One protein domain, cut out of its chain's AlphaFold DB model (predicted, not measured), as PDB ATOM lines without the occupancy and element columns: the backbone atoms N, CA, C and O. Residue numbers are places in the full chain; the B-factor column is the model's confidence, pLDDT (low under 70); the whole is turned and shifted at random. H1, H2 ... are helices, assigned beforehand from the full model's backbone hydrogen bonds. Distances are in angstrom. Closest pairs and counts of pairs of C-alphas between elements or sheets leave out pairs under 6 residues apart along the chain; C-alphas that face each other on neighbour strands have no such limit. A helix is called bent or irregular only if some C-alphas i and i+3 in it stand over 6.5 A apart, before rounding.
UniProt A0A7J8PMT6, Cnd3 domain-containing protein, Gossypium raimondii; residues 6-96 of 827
ATOM      1  N   SER A   6     149.635 135.582 139.244       95.25
ATOM      2  CA  SER A   6     149.786 136.996 138.880       95.25
ATOM      3  C   SER A   6     151.202 137.519 139.132       95.25
ATOM      4  O   SER A   6     151.693 138.339 138.358       95.25
ATOM      5  N   VAL A   7     151.886 137.001 140.160       96.12
ATOM      6  CA  VAL A   7     153.288 137.329 140.458       96.12
ATOM      7  C   VAL A   7     154.216 136.690 139.426       96.12
ATOM      8  O   VAL A   7     155.069 137.386 138.875       96.12
ATOM      9  N   ARG A   8     154.020 135.404 139.092       95.88
ATOM     10  CA  ARG A   8     154.797 134.746 138.024       95.88
ATOM     11  C   ARG A   8     154.594 135.438 136.678       95.88
ATOM     12  O   ARG A   8     155.576 135.744 136.011       95.88
ATOM     13  N   LYS A   9     153.349 135.770 136.320       95.62
ATOM     14  CA  LYS A   9     153.023 136.507 135.093       95.62
ATOM     15  C   LYS A   9     153.751 137.854 135.043       95.62
ATOM     16  O   LYS A   9     154.462 138.136 134.081       95.62
ATOM     17  N   ALA A  10     153.627 138.657 136.102       95.00
ATOM     18  CA  ALA A  10     154.292 139.953 136.197       95.00
ATOM     19  C   ALA A  10     155.826 139.844 136.129       95.00
ATOM     20  O   ALA A  10     156.462 140.739 135.574       95.00
ATOM     21  N   ALA A  11     156.423 138.758 136.634       95.31
ATOM     22  CA  ALA A  11     157.864 138.534 136.547       95.31
ATOM     23  C   ALA A  11     158.349 138.437 135.089       95.31
ATOM     24  O   ALA A  11     159.268 139.172 134.734       95.31
ATOM     25  N   TYR A  12     157.707 137.642 134.221       95.56
ATOM     26  CA  TYR A  12     158.073 137.589 132.792       95.56
ATOM     27  C   TYR A  12     157.918 138.957 132.115       95.56
ATOM     28  O   TYR A  12     158.834 139.406 131.426       95.56
ATOM     29  N   CYS A  13     156.830 139.688 132.393       92.38
ATOM     30  CA  CYS A  13     156.651 141.047 131.869       92.38
ATOM     31  C   CYS A  13     157.743 142.025 132.361       92.38
ATOM     32  O   CYS A  13     158.134 142.928 131.622       92.38
ATOM     33  N   VAL A  14     158.253 141.872 133.591       93.44
ATOM     34  CA  VAL A  14     159.347 142.699 134.132       93.44
ATOM     35  C   VAL A  14     160.700 142.307 133.539       93.44
ATOM     36  O   VAL A  14     161.459 143.204 133.175       93.44
ATOM     37  N   ILE A  15     160.991 141.010 133.394       93.44
ATOM     38  CA  ILE A  15     162.229 140.514 132.772       93.44
ATOM     39  C   ILE A  15     162.321 141.049 131.337       93.44
ATOM     40  O   ILE A  15     163.278 141.749 131.010       93.44
ATOM     41  N   ALA A  16     161.265 140.846 130.540       89.88
ATOM     42  CA  ALA A  16     161.157 141.287 129.147       89.88
ATOM     43  C   ALA A  16     161.458 142.783 128.927       89.88
ATOM     44  O   ALA A  16     161.989 143.155 127.886       89.88
ATOM     45  N   ASN A  17     161.109 143.645 129.890       87.81
ATOM     46  CA  ASN A  17     161.219 145.102 129.750       87.81
ATOM     47  C   ASN A  17     162.408 145.728 130.501       87.81
ATOM     48  O   ASN A  17     162.629 146.929 130.358       87.81
ATOM     49  N   LYS A  18     163.147 144.970 131.326       89.25
ATOM     50  CA  LYS A  18     164.252 145.511 132.147       89.25
ATOM     51  C   LYS A  18     165.589 144.786 132.010       89.25
ATOM     52  O   LYS A  18     166.598 145.372 132.386       89.25
ATOM     53  N   PHE A  19     165.611 143.554 131.504       87.12
ATOM     54  CA  PHE A  19     166.810 142.716 131.476       87.12
ATOM     55  C   PHE A  19     167.078 142.224 130.044       87.12
ATOM     56  O   PHE A  19     166.425 141.282 129.591       87.12
ATOM     57  N   PRO A  20     168.017 142.856 129.307       85.00
ATOM     58  CA  PRO A  20     168.483 142.359 128.014       85.00
ATOM     59  C   PRO A  20     169.020 140.928 128.117       85.00
ATOM     60  O   PRO A  20     169.600 140.563 129.143       85.00
ATOM     61  N   LEU A  21     168.890 140.140 127.048       90.12
ATOM     62  CA  LEU A  21     169.312 138.732 126.991       90.12
ATOM     63  C   LEU A  21     170.761 138.526 127.473       90.12
ATOM     64  O   LEU A  21     171.045 137.622 128.261       90.12
ATOM     65  N   GLN A  22     171.656 139.424 127.064       89.62
ATOM     66  CA  GLN A  22     173.080 139.412 127.398       89.62
ATOM     67  C   GLN A  22     173.352 139.667 128.892       89.62
ATOM     68  O   GLN A  22     174.334 139.157 129.417       89.62
ATOM     69  N   SER A  23     172.477 140.403 129.593       91.44
ATOM     70  CA  SER A  23     172.629 140.721 131.028       91.44
ATOM     71  C   SER A  23     172.301 139.554 131.967       91.44
ATOM     72  O   SER A  23     172.596 139.608 133.160       91.44
ATOM     73  N   LEU A  24     171.680 138.501 131.437       93.69
ATOM     74  CA  LEU A  24     171.373 137.270 132.153       93.69
ATOM     75  C   LEU A  24     172.478 136.250 131.870       93.69
ATOM     76  O   LEU A  24     172.886 136.104 130.719       93.69
ATOM     77  N   SER A  25     172.931 135.507 132.880       95.62
ATOM     78  CA  SER A  25     173.799 134.344 132.651       95.62
ATOM     79  C   SER A  25     173.018 133.193 132.004       95.62
ATOM     80  O   SER A  25     171.796 133.113 132.142       95.62
ATOM     81  N   ILE A  26     173.719 132.282 131.323       95.31
ATOM     82  CA  ILE A  26     173.145 131.127 130.602       95.31
ATOM     83  C   ILE A  26     172.138 130.364 131.481       95.31
ATOM     84  O   ILE A  26     170.957 130.286 131.149       95.31
ATOM     85  N   LYS A  27     172.566 129.953 132.681       95.06
ATOM     86  CA  LYS A  27     171.749 129.288 133.714       95.06
ATOM     87  C   LYS A  27     170.485 130.060 134.125       95.06
ATOM     88  O   LYS A  27     169.507 129.448 134.549       95.06
ATOM     89  N   HIS A  28     170.471 131.392 134.017       95.12
ATOM     90  CA  HIS A  28     169.251 132.185 134.201       95.12
ATOM     91  C   HIS A  28     168.369 132.172 132.950       95.12
ATOM     92  O   HIS A  28     167.162 131.986 133.085       95.12
ATOM     93  N   ARG A  29     168.940 132.332 131.746       96.38
ATOM     94  CA  ARG A  29     168.195 132.294 130.472       96.38
ATOM     95  C   ARG A  29     167.435 130.975 130.321       96.38
ATOM     96  O   ARG A  29     166.223 130.987 130.107       96.38
ATOM     97  N   THR A  30     168.117 129.849 130.527       96.50
ATOM     98  CA  THR A  30     167.529 128.512 130.387       96.50
ATOM     99  C   THR A  30     166.505 128.219 131.481       96.50
ATOM    100  O   THR A  30     165.399 127.779 131.175       96.50
ATOM    101  N   ALA A  31     166.783 128.580 132.739       95.25
ATOM    102  CA  ALA A  31     165.820 128.437 133.834       95.25
ATOM    103  C   ALA A  31     164.581 129.350 133.710       95.25
ATOM    104  O   ALA A  31     163.542 129.031 134.289       95.25
ATOM    105  N   ILE A  32     164.664 130.476 132.992       95.75
ATOM    106  CA  ILE A  32     163.510 131.331 132.661       95.75
ATOM    107  C   ILE A  32     162.640 130.637 131.607       95.75
ATOM    108  O   ILE A  32     161.438 130.493 131.821       95.75
ATOM    109  N   LEU A  33     163.235 130.157 130.512       96.81
ATOM    110  CA  LEU A  33     162.499 129.507 129.422       96.81
ATOM    111  C   LEU A  33     161.877 128.177 129.861       96.81
ATOM    112  O   LEU A  33     160.666 128.004 129.734       96.81
ATOM    113  N   GLN A  34     162.665 127.286 130.470       95.62
ATOM    114  CA  GLN A  34     162.213 125.972 130.943       95.62
ATOM    115  C   GLN A  34     161.001 126.080 131.882       95.62
ATOM    116  O   GLN A  34     160.032 125.339 131.749       95.62
ATOM    117  N   ARG A  35     161.026 127.030 132.829       94.38
ATOM    118  CA  ARG A  35     159.944 127.217 133.814       94.38
ATOM    119  C   ARG A  35     158.774 128.050 133.298       94.38
ATOM    120  O   ARG A  35     157.747 128.106 133.970       94.38
ATOM    121  N   GLY A  36     158.953 128.766 132.193       95.88
ATOM    122  CA  GLY A  36     157.942 129.648 131.623       95.88
ATOM    123  C   GLY A  36     157.123 128.952 130.554       95.88
ATOM    124  O   GLY A  36     155.901 128.929 130.663       95.88
ATOM    125  N   LEU A  37     157.785 128.319 129.581       94.44
ATOM    126  CA  LEU A  37     157.125 127.520 128.545       94.44
ATOM    127  C   LEU A  37     156.274 126.407 129.187       94.44
ATOM    128  O   LEU A  37     155.100 126.271 128.847       94.44
ATOM    129  N   ALA A  38     156.818 125.725 130.204       93.94
ATOM    130  CA  ALA A  38     156.135 124.692 130.989       93.94
ATOM    131  C   ALA A  38     155.382 125.206 132.246       93.94
ATOM    132  O   ALA A  38     155.120 124.426 133.166       93.94
ATOM    133  N   ASP A  39     155.028 126.499 132.350       95.38
ATOM    134  CA  ASP A  39     154.194 126.954 133.477       95.38
ATOM    135  C   ASP A  39     152.761 126.416 133.354       95.38
ATOM    136  O   ASP A  39     152.090 126.592 132.338       95.38
ATOM    137  N   ARG A  40     152.256 125.839 134.449       91.75
ATOM    138  CA  ARG A  40     150.881 125.327 134.586       91.75
ATOM    139  C   ARG A  40     149.767 126.332 134.250       91.75
ATOM    140  O   ARG A  40     148.627 125.912 134.083       91.75
ATOM    141  N   SER A  41     150.051 127.637 134.188       94.44
ATOM    142  CA  SER A  41     149.133 128.616 133.593       94.44
ATOM    143  C   SER A  41     149.534 128.984 132.166       94.44
ATOM    144  O   SER A  41     150.572 129.608 131.923       94.44
ATOM    145  N   LEU A  42     148.599 128.761 131.239       93.94
ATOM    146  CA  LEU A  42     148.646 129.267 129.866       93.94
ATOM    147  C   LEU A  42     148.822 130.797 129.794       93.94
ATOM    148  O   LEU A  42     149.361 131.303 128.814       93.94
ATOM    149  N   ALA A  43     148.384 131.553 130.808       95.19
ATOM    150  CA  ALA A  43     148.555 133.006 130.855       95.19
ATOM    151  C   ALA A  43     149.963 133.437 131.303       95.19
ATOM    152  O   ALA A  43     150.358 134.568 131.020       95.19
ATOM    153  N   VAL A  44     150.716 132.558 131.973       96.12
ATOM    154  CA  VAL A  44     152.141 132.756 132.286       96.12
ATOM    155  C   VAL A  44     152.997 132.292 131.106       96.12
ATOM    156  O   VAL A  44     153.833 133.060 130.631       96.12
ATOM    157  N   SER A  45     152.721 131.099 130.566       95.06
ATOM    158  CA  SER A  45     153.428 130.552 129.400       95.06
ATOM    159  C   SER A  45     153.342 131.478 128.177       95.06
ATOM    160  O   SER A  45     154.363 131.769 127.558       95.06
ATOM    161  N   LYS A  46     152.183 132.107 127.917       94.38
ATOM    162  CA  LYS A  46     152.044 133.122 126.853       94.38
ATOM    163  C   LYS A  46     152.904 134.382 127.042       94.38
ATOM    164  O   LYS A  46     153.333 134.949 126.043       94.38
ATOM    165  N   GLU A  47     153.190 134.827 128.269       95.69
ATOM    166  CA  GLU A  47     154.125 135.953 128.479       95.69
ATOM    167  C   GLU A  47     155.591 135.504 128.395       95.69
ATOM    168  O   GLU A  47     156.433 136.292 127.974       95.69
ATOM    169  N   CYS A  48     155.908 134.249 128.742       96.19
ATOM    170  CA  CYS A  48     157.237 133.684 128.497       96.19
ATOM    171  C   CYS A  48     157.512 133.535 126.995       96.19
ATOM    172  O   CYS A  48     158.564 133.963 126.525       96.19
ATOM    173  N   LEU A  49     156.548 133.003 126.234       94.75
ATOM    174  CA  LEU A  49     156.607 132.954 124.775       94.75
ATOM    175  C   LEU A  49     156.812 134.365 124.213       94.75
ATOM    176  O   LEU A  49     157.765 134.589 123.480       94.75
ATOM    177  N   LYS A  50     156.015 135.346 124.651       93.94
ATOM    178  CA  LYS A  50     156.153 136.745 124.221       93.94
ATOM    179  C   LYS A  50     157.509 137.378 124.572       93.94
ATOM    180  O   LYS A  50     158.041 138.176 123.804       93.94
ATOM    181  N   LEU A  51     158.082 137.052 125.730       95.19
ATOM    182  CA  LEU A  51     159.443 137.457 126.103       95.19
ATOM    183  C   LEU A  51     160.472 136.863 125.128       95.19
ATOM    184  O   LEU A  51     161.345 137.584 124.639       95.19
ATOM    185  N   MET A  52     160.330 135.573 124.820       95.31
ATOM    186  CA  MET A  52     161.205 134.838 123.913       95.31
ATOM    187  C   MET A  52     161.117 135.377 122.478       95.31
ATOM    188  O   MET A  52     162.150 135.599 121.855       95.31
ATOM    189  N   THR A  53     159.915 135.661 121.973       93.25
ATOM    190  CA  THR A  53     159.690 136.158 120.607       93.25
ATOM    191  C   THR A  53     160.038 137.638 120.471       93.25
ATOM    192  O   THR A  53     160.933 138.006 119.712       93.25
ATOM    193  N   ASP A  54     159.369 138.506 121.234       92.56
ATOM    194  CA  ASP A  54     159.362 139.952 120.994       92.56
ATOM    195  C   ASP A  54     160.639 140.643 121.489       92.56
ATOM    196  O   ASP A  54     160.930 141.768 121.073       92.56
ATOM    197  N   GLN A  55     161.365 140.024 122.430       92.75
ATOM    198  CA  GLN A  55     162.577 140.599 123.022       92.75
ATOM    199  C   GLN A  55     163.824 139.801 122.656       92.75
ATOM    200  O   GLN A  55     164.792 140.387 122.180       92.75
ATOM    201  N   TRP A  56     163.833 138.485 122.874       94.44
ATOM    202  CA  TRP A  56     165.058 137.701 122.705       94.44
ATOM    203  C   TRP A  56     165.312 137.373 121.227       94.44
ATOM    204  O   TRP A  56     166.323 137.817 120.686       94.44
ATOM    205  N   LEU A  57     164.372 136.728 120.534       93.75
ATOM    206  CA  LEU A  57     164.494 136.413 119.110       93.75
ATOM    207  C   LEU A  57     164.543 137.686 118.245       93.75
ATOM    208  O   LEU A  57     165.549 137.956 117.593       93.75
ATOM    209  N   VAL A  58     163.483 138.503 118.261       92.50
ATOM    210  CA  VAL A  58     163.340 139.626 117.315       92.50
ATOM    211  C   VAL A  58     164.328 140.768 117.581       92.50
ATOM    212  O   VAL A  58     164.888 141.297 116.625       92.50
ATOM    213  N   LYS A  59     164.565 141.166 118.843       90.38
ATOM    214  CA  LYS A  59     165.438 142.323 119.149       90.38
ATOM    215  C   LYS A  59     166.886 141.965 119.468       90.38
ATOM    216  O   LYS A  59     167.759 142.770 119.165       90.38
ATOM    217  N   CYS A  60     167.154 140.825 120.114       90.12
ATOM    218  CA  CYS A  60     168.525 140.453 120.496       90.12
ATOM    219  C   CYS A  60     169.207 139.549 119.457       90.12
ATOM    220  O   CYS A  60     170.435 139.534 119.408       90.12
ATOM    221  N   CYS A  61     168.433 138.830 118.633       91.88
ATOM    222  CA  CYS A  61     168.933 137.880 117.630       91.88
ATOM    223  C   CYS A  61     168.490 138.233 116.194       91.88
ATOM    224  O   CYS A  61     168.638 137.425 115.289       91.88
ATOM    225  N   ASN A  62     167.924 139.429 115.969       91.00
ATOM    226  CA  ASN A  62     167.426 139.918 114.670       91.00
ATOM    227  C   ASN A  62     166.391 139.013 113.961       91.00
ATOM    228  O   ASN A  62     166.128 139.192 112.772       91.00
ATOM    229  N   GLY A  63     165.774 138.069 114.679       90.00
ATOM    230  CA  GLY A  63     164.866 137.067 114.118       90.00
ATOM    231  C   GLY A  63     165.497 135.706 113.800       90.00
ATOM    232  O   GLY A  63     164.754 134.820 113.396       90.00
ATOM    233  N   ASP A  64     166.807 135.518 113.998       92.31
ATOM    234  CA  ASP A  64     167.496 134.237 113.784       92.31
ATOM    235  C   ASP A  64     167.352 133.287 115.000       92.31
ATOM    236  O   ASP A  64     167.812 133.627 116.100       92.31
ATOM    237  N   PRO A  65     166.746 132.090 114.836       94.62
ATOM    238  CA  PRO A  65     166.673 131.078 115.887       94.62
ATOM    239  C   PRO A  65     168.037 130.501 116.284       94.62
ATOM    240  O   PRO A  65     168.229 130.196 117.459       94.62
ATOM    241  N   VAL A  66     168.996 130.375 115.360       95.19
ATOM    242  CA  VAL A  66     170.327 129.807 115.648       95.19
ATOM    243  C   VAL A  66     171.100 130.743 116.575       95.19
ATOM    244  O   VAL A  66     171.597 130.317 117.617       95.19
ATOM    245  N   GLN A  67     171.126 132.045 116.279       95.19
ATOM    246  CA  GLN A  67     171.697 133.044 117.180       95.19
ATOM    247  C   GLN A  67     170.981 133.098 118.542       95.19
ATOM    248  O   GLN A  67     171.640 133.400 119.538       95.19
ATOM    249  N   LEU A  68     169.681 132.775 118.634       95.75
ATOM    250  CA  LEU A  68     169.009 132.624 119.933       95.75
ATOM    251  C   LEU A  68     169.516 131.395 120.697       95.75
ATOM    252  O   LEU A  68     169.836 131.523 121.879       95.75
ATOM    253  N   LEU A  69     169.627 130.238 120.038       97.12
ATOM    254  CA  LEU A  69     170.176 129.015 120.632       97.12
ATOM    255  C   LEU A  69     171.605 129.232 121.170       97.12
ATOM    256  O   LEU A  69     171.901 128.767 122.269       97.12
ATOM    257  N   LYS A  70     172.436 130.046 120.497       96.12
ATOM    258  CA  LYS A  70     173.808 130.384 120.945       96.12
ATOM    259  C   LYS A  70     173.866 131.136 122.276       96.12
ATOM    260  O   LYS A  70     174.904 131.184 122.928       96.12
ATOM    261  N   TYR A  71     172.758 131.732 122.719       96.19
ATOM    262  CA  TYR A  71     172.667 132.320 124.057       96.19
ATOM    263  C   TYR A  71     172.232 131.316 125.138       96.19
ATOM    264  O   TYR A  71     172.191 131.702 126.309       96.19
ATOM    265  N   LEU A  72     171.894 130.071 124.789       96.44
ATOM    266  CA  LEU A  72     171.307 129.087 125.702       96.44
ATOM    267  C   LEU A  72     172.248 127.963 126.138       96.44
ATOM    268  O   LEU A  72     171.913 127.342 127.140       96.44
ATOM    269  N   ASP A  73     173.383 127.744 125.456       95.56
ATOM    270  CA  ASP A  73     174.254 126.568 125.654       95.56
ATOM    271  C   ASP A  73     173.456 125.267 125.463       95.56
ATOM    272  O   ASP A  73     172.924 124.664 126.398       95.56
ATOM    273  N   VAL A  74     173.291 124.887 124.195       96.69
ATOM    274  CA  VAL A  74     172.447 123.748 123.812       96.69
ATOM    275  C   VAL A  74     173.074 122.393 124.122       96.69
ATOM    276  O   VAL A  74     172.348 121.405 124.120       96.69
ATOM    277  N   GLU A  75     174.373 122.344 124.422       94.88
ATOM    278  CA  GLU A  75     175.042 121.127 124.880       94.88
ATOM    279  C   GLU A  75     174.633 120.823 126.324       94.88
ATOM    280  O   GLU A  75     174.062 119.765 126.595       94.88
ATOM    281  N   THR A  76     174.795 121.790 127.236       94.19
ATOM    282  CA  THR A  76     174.381 121.637 128.641       94.19
ATOM    283  C   THR A  76     172.856 121.617 128.811       94.19
ATOM    284  O   THR A  76     172.334 121.002 129.747       94.19
ATOM    285  N   TYR A  77     172.109 122.311 127.944       96.44
ATOM    286  CA  TYR A  77     170.670 122.553 128.113       96.44
ATOM    287  C   TYR A  77     169.811 122.139 126.901       96.44
ATOM    288  O   TYR A  77     168.801 122.794 126.618       96.44
ATOM    289  N   GLU A  78     170.147 121.032 126.223       96.50
ATOM    290  CA  GLU A  78     169.468 120.540 125.005       96.50
ATOM    291  C   GLU A  78     167.936 120.598 125.088       96.50
ATOM    292  O   GLU A  78     167.303 121.234 124.250       96.50
ATOM    293  N   SER A  79     167.330 120.019 126.132       96.50
ATOM    294  CA  SER A  79     165.864 119.987 126.314       96.50
ATOM    295  C   SER A  79     165.200 121.375 126.365       96.50
ATOM    296  O   SER A  79     164.015 121.524 126.047       96.50
ATOM    297  N   VAL A  80     165.947 122.423 126.731       97.44
ATOM    298  CA  VAL A  80     165.477 123.813 126.663       97.44
ATOM    299  C   VAL A  80     165.586 124.341 125.233       97.44
ATOM    300  O   VAL A  80     164.651 124.988 124.769       97.44
ATOM    301  N   GLY A  81     166.662 124.018 124.509       97.56
ATOM    302  CA  GLY A  81     166.793 124.291 123.073       97.56
ATOM    303  C   GLY A  81     165.704 123.605 122.236       97.56
ATOM    304  O   GLY A  81     165.097 124.248 121.380       97.56
ATOM    305  N   GLU A  82     165.374 122.346 122.543       97.50
ATOM    306  CA  GLU A  82     164.228 121.624 121.970       97.50
ATOM    307  C   GLU A  82     162.913 122.364 122.233       97.50
ATOM    308  O   GLU A  82     162.198 122.692 121.288       97.50
ATOM    309  N   SER A  83     162.627 122.683 123.502       97.44
ATOM    310  CA  SER A  83     161.400 123.381 123.915       97.44
ATOM    311  C   SER A  83     161.249 124.746 123.231       97.44
ATOM    312  O   SER A  83     160.139 125.158 122.886       97.44
ATOM    313  N   VAL A  84     162.363 125.458 123.027       97.06
ATOM    314  CA  VAL A  84     162.426 126.734 122.301       97.06
ATOM    315  C   VAL A  84     162.118 126.525 120.824       97.06
ATOM    316  O   VAL A  84     161.214 127.179 120.309       97.06
ATOM    317  N   MET A  85     162.814 125.603 120.152       97.38
ATOM    318  CA  MET A  85     162.594 125.328 118.730       97.38
ATOM    319  C   MET A  85     161.168 124.854 118.458       97.38
ATOM    320  O   MET A  85     160.515 125.395 117.573       97.38
ATOM    321  N   GLU A  86     160.644 123.923 119.256       96.00
ATOM    322  CA  GLU A  86     159.257 123.458 119.158       96.00
ATOM    323  C   GLU A  86     158.257 124.619 119.317       96.00
ATOM    324  O   GLU A  86     157.301 124.723 118.550       96.00
ATOM    325  N   SER A  87     158.510 125.538 120.258       95.31
ATOM    326  CA  SER A  87     157.666 126.720 120.490       95.31
ATOM    327  C   SER A  87     157.754 127.775 119.378       95.31
ATOM    328  O   SER A  87     156.790 128.510 119.174       95.31
ATOM    329  N   LEU A  88     158.889 127.888 118.676       95.00
ATOM    330  CA  LEU A  88     159.058 128.804 117.538       95.00
ATOM    331  C   LEU A  88     158.475 128.233 116.241       95.00
ATOM    332  O   LEU A  88     157.894 128.981 115.454       95.00
ATOM    333  N   LEU A  89     158.612 126.921 116.039       94.75
ATOM    334  CA  LEU A  89     158.066 126.192 114.896       94.75
ATOM    335  C   LEU A  89     156.530 126.182 114.954       94.75
ATOM    336  O   LEU A  89     155.893 126.693 114.040       94.75
ATOM    337  N   LYS A  90     155.933 125.802 116.095       92.06
ATOM    338  CA  LYS A  90     154.471 125.861 116.347       92.06
ATOM    339  C   LYS A  90     153.855 127.274 116.358       92.06
ATOM    340  O   LYS A  90     152.669 127.421 116.647       92.06
ATOM    341  N   ALA A  91     154.651 128.312 116.111       90.12
ATOM    342  CA  ALA A  91     154.220 129.706 116.041       90.12
ATOM    343  C   ALA A  91     154.491 130.352 114.665       90.12
ATOM    344  O   ALA A  91     154.342 131.568 114.540       90.12
ATOM    345  N   ASP A  92     154.916 129.569 113.663       88.06
ATOM    346  CA  ASP A  92     155.298 130.021 112.314       88.06
ATOM    347  C   ASP A  92     156.410 131.095 112.301       88.06
ATOM    348  O   ASP A  92     156.497 131.938 111.403       88.06
ATOM    349  N   LEU A  93     157.283 131.095 113.320       85.44
ATOM    350  CA  LEU A  93     158.333 132.111 113.481       85.44
ATOM    351  C   LEU A  93     159.670 131.724 112.840       85.44
ATOM    352  O   LEU A  93     160.504 132.603 112.610       85.44
ATOM    353  N   VAL A  94     159.871 130.444 112.517       85.81
ATOM    354  CA  VAL A  94     161.048 129.961 111.780       85.81
ATOM    355  C   VAL A  94     160.799 130.106 110.278       85.81
ATOM    356  O   VAL A  94     159.965 129.414 109.701       85.81
ATOM    357  N   LYS A  95     161.525 131.017 109.625       79.44
ATOM    358  CA  LYS A  95     161.368 131.293 108.191       79.44
ATOM    359  C   LYS A  95     162.345 130.463 107.372       79.44
ATOM    360  O   LYS A  95     163.484 130.868 107.184       79.44
ATOM    361  N   LEU A  96     161.875 129.340 106.835       77.81
ATOM    362  CA  LEU A  96     162.656 128.493 105.933       77.81
ATOM    363  C   LEU A  96     162.883 129.200 104.585       77.81
ATOM    364  O   LEU A  96     162.075 129.098 103.655       77.81
TER     365      LEU A  96
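This is residues 6 to 96 of the 827 residues of the protein "Cnd3 domain-containing protein" of Gossypium raimondii (UniProt A0A7J8PMT6). This is a compact cluster of helices gathered round the long H3: H1 runs side by side with it, H2 packs on its first part with residues 32 to 37, and the short H4 packs at its last residues, 56 to 60. H5 crosses H2 and runs about square to H3. The printed part has 91 residues with five named helices, H1, H2, H3, H4 and H5 in chain order, and no named strand; the class is all helix. The whole is compact, with a radius of gyration of the C-alphas of 11.9 A and spans of 35 by 27 by 24 A.

Begin with H1, residues 6 to 18, and look from it to H3, residues 42 to 60. They touch, at a shallow tilt of 5 degrees and running the same way; their closest C-alphas, those of Lys 9 and Val 44, are 4.8 A apart. H1 and H2, residues 26 to 37, are near each other, with 7 pairs of C-alphas within 10 A. H2 and H3 form a helical hairpin, two helices in succession that touch and run opposite ways, at a steep tilt of 42 degrees. Residues 32 to 37 of H2 touch residues 44 to 52 of H3, and the closest C-alphas, those of Leu 37 and Ser 45, are 4.9 A apart. H3 is the hub, touching three helices. Its residues 56 to 60 touch H4, residues 65 to 69; the closest C-alphas are those of Leu 57 and Leu 68, at 6.0 A. H5, residues 78 to 89, touches H2 with residues 80 to 84 alone, at a steep tilt of 52 degrees; the closest C-alphas, Gln 34 and Val 80, are 5.8 A apart. H5 is close to H3 but not clearly touching, about perpendicular at 89 degrees. H1 is apart from H4 and H5, and H2 from H4. The packing is mostly crossed, but only just, with 1 of 3 tilted pairs shallow. O i to N i+4 pairs are within hydrogen-bond range throughout H4 and H5, and in 8 of 9 for H1, 7 of 8 for H2 and 12 of 15 for H3.

Find C-alpha 6 at (149.786, 136.996, 138.880); from there H1 runs 18.1 A to C-alpha 18. H2 covers 16.5 A. H3, 24.7 A long, begins at C-alpha 42, (148.646, 129.267, 129.866); it is irregular, but only just: C-alphas 54 and 57 are 6.51 A apart. H4 measures 6.2 A, and H5 runs 16.3 A to C-alpha 89 at (158.066, 126.192, 114.896).

Look for the two C-alphas farthest apart at Val 7 and Leu 96, 36.8 A from each other. The printed part has no cut, and no link is long. Mean pLDDT of the printed part is 93.6, and no printed residue is under 70.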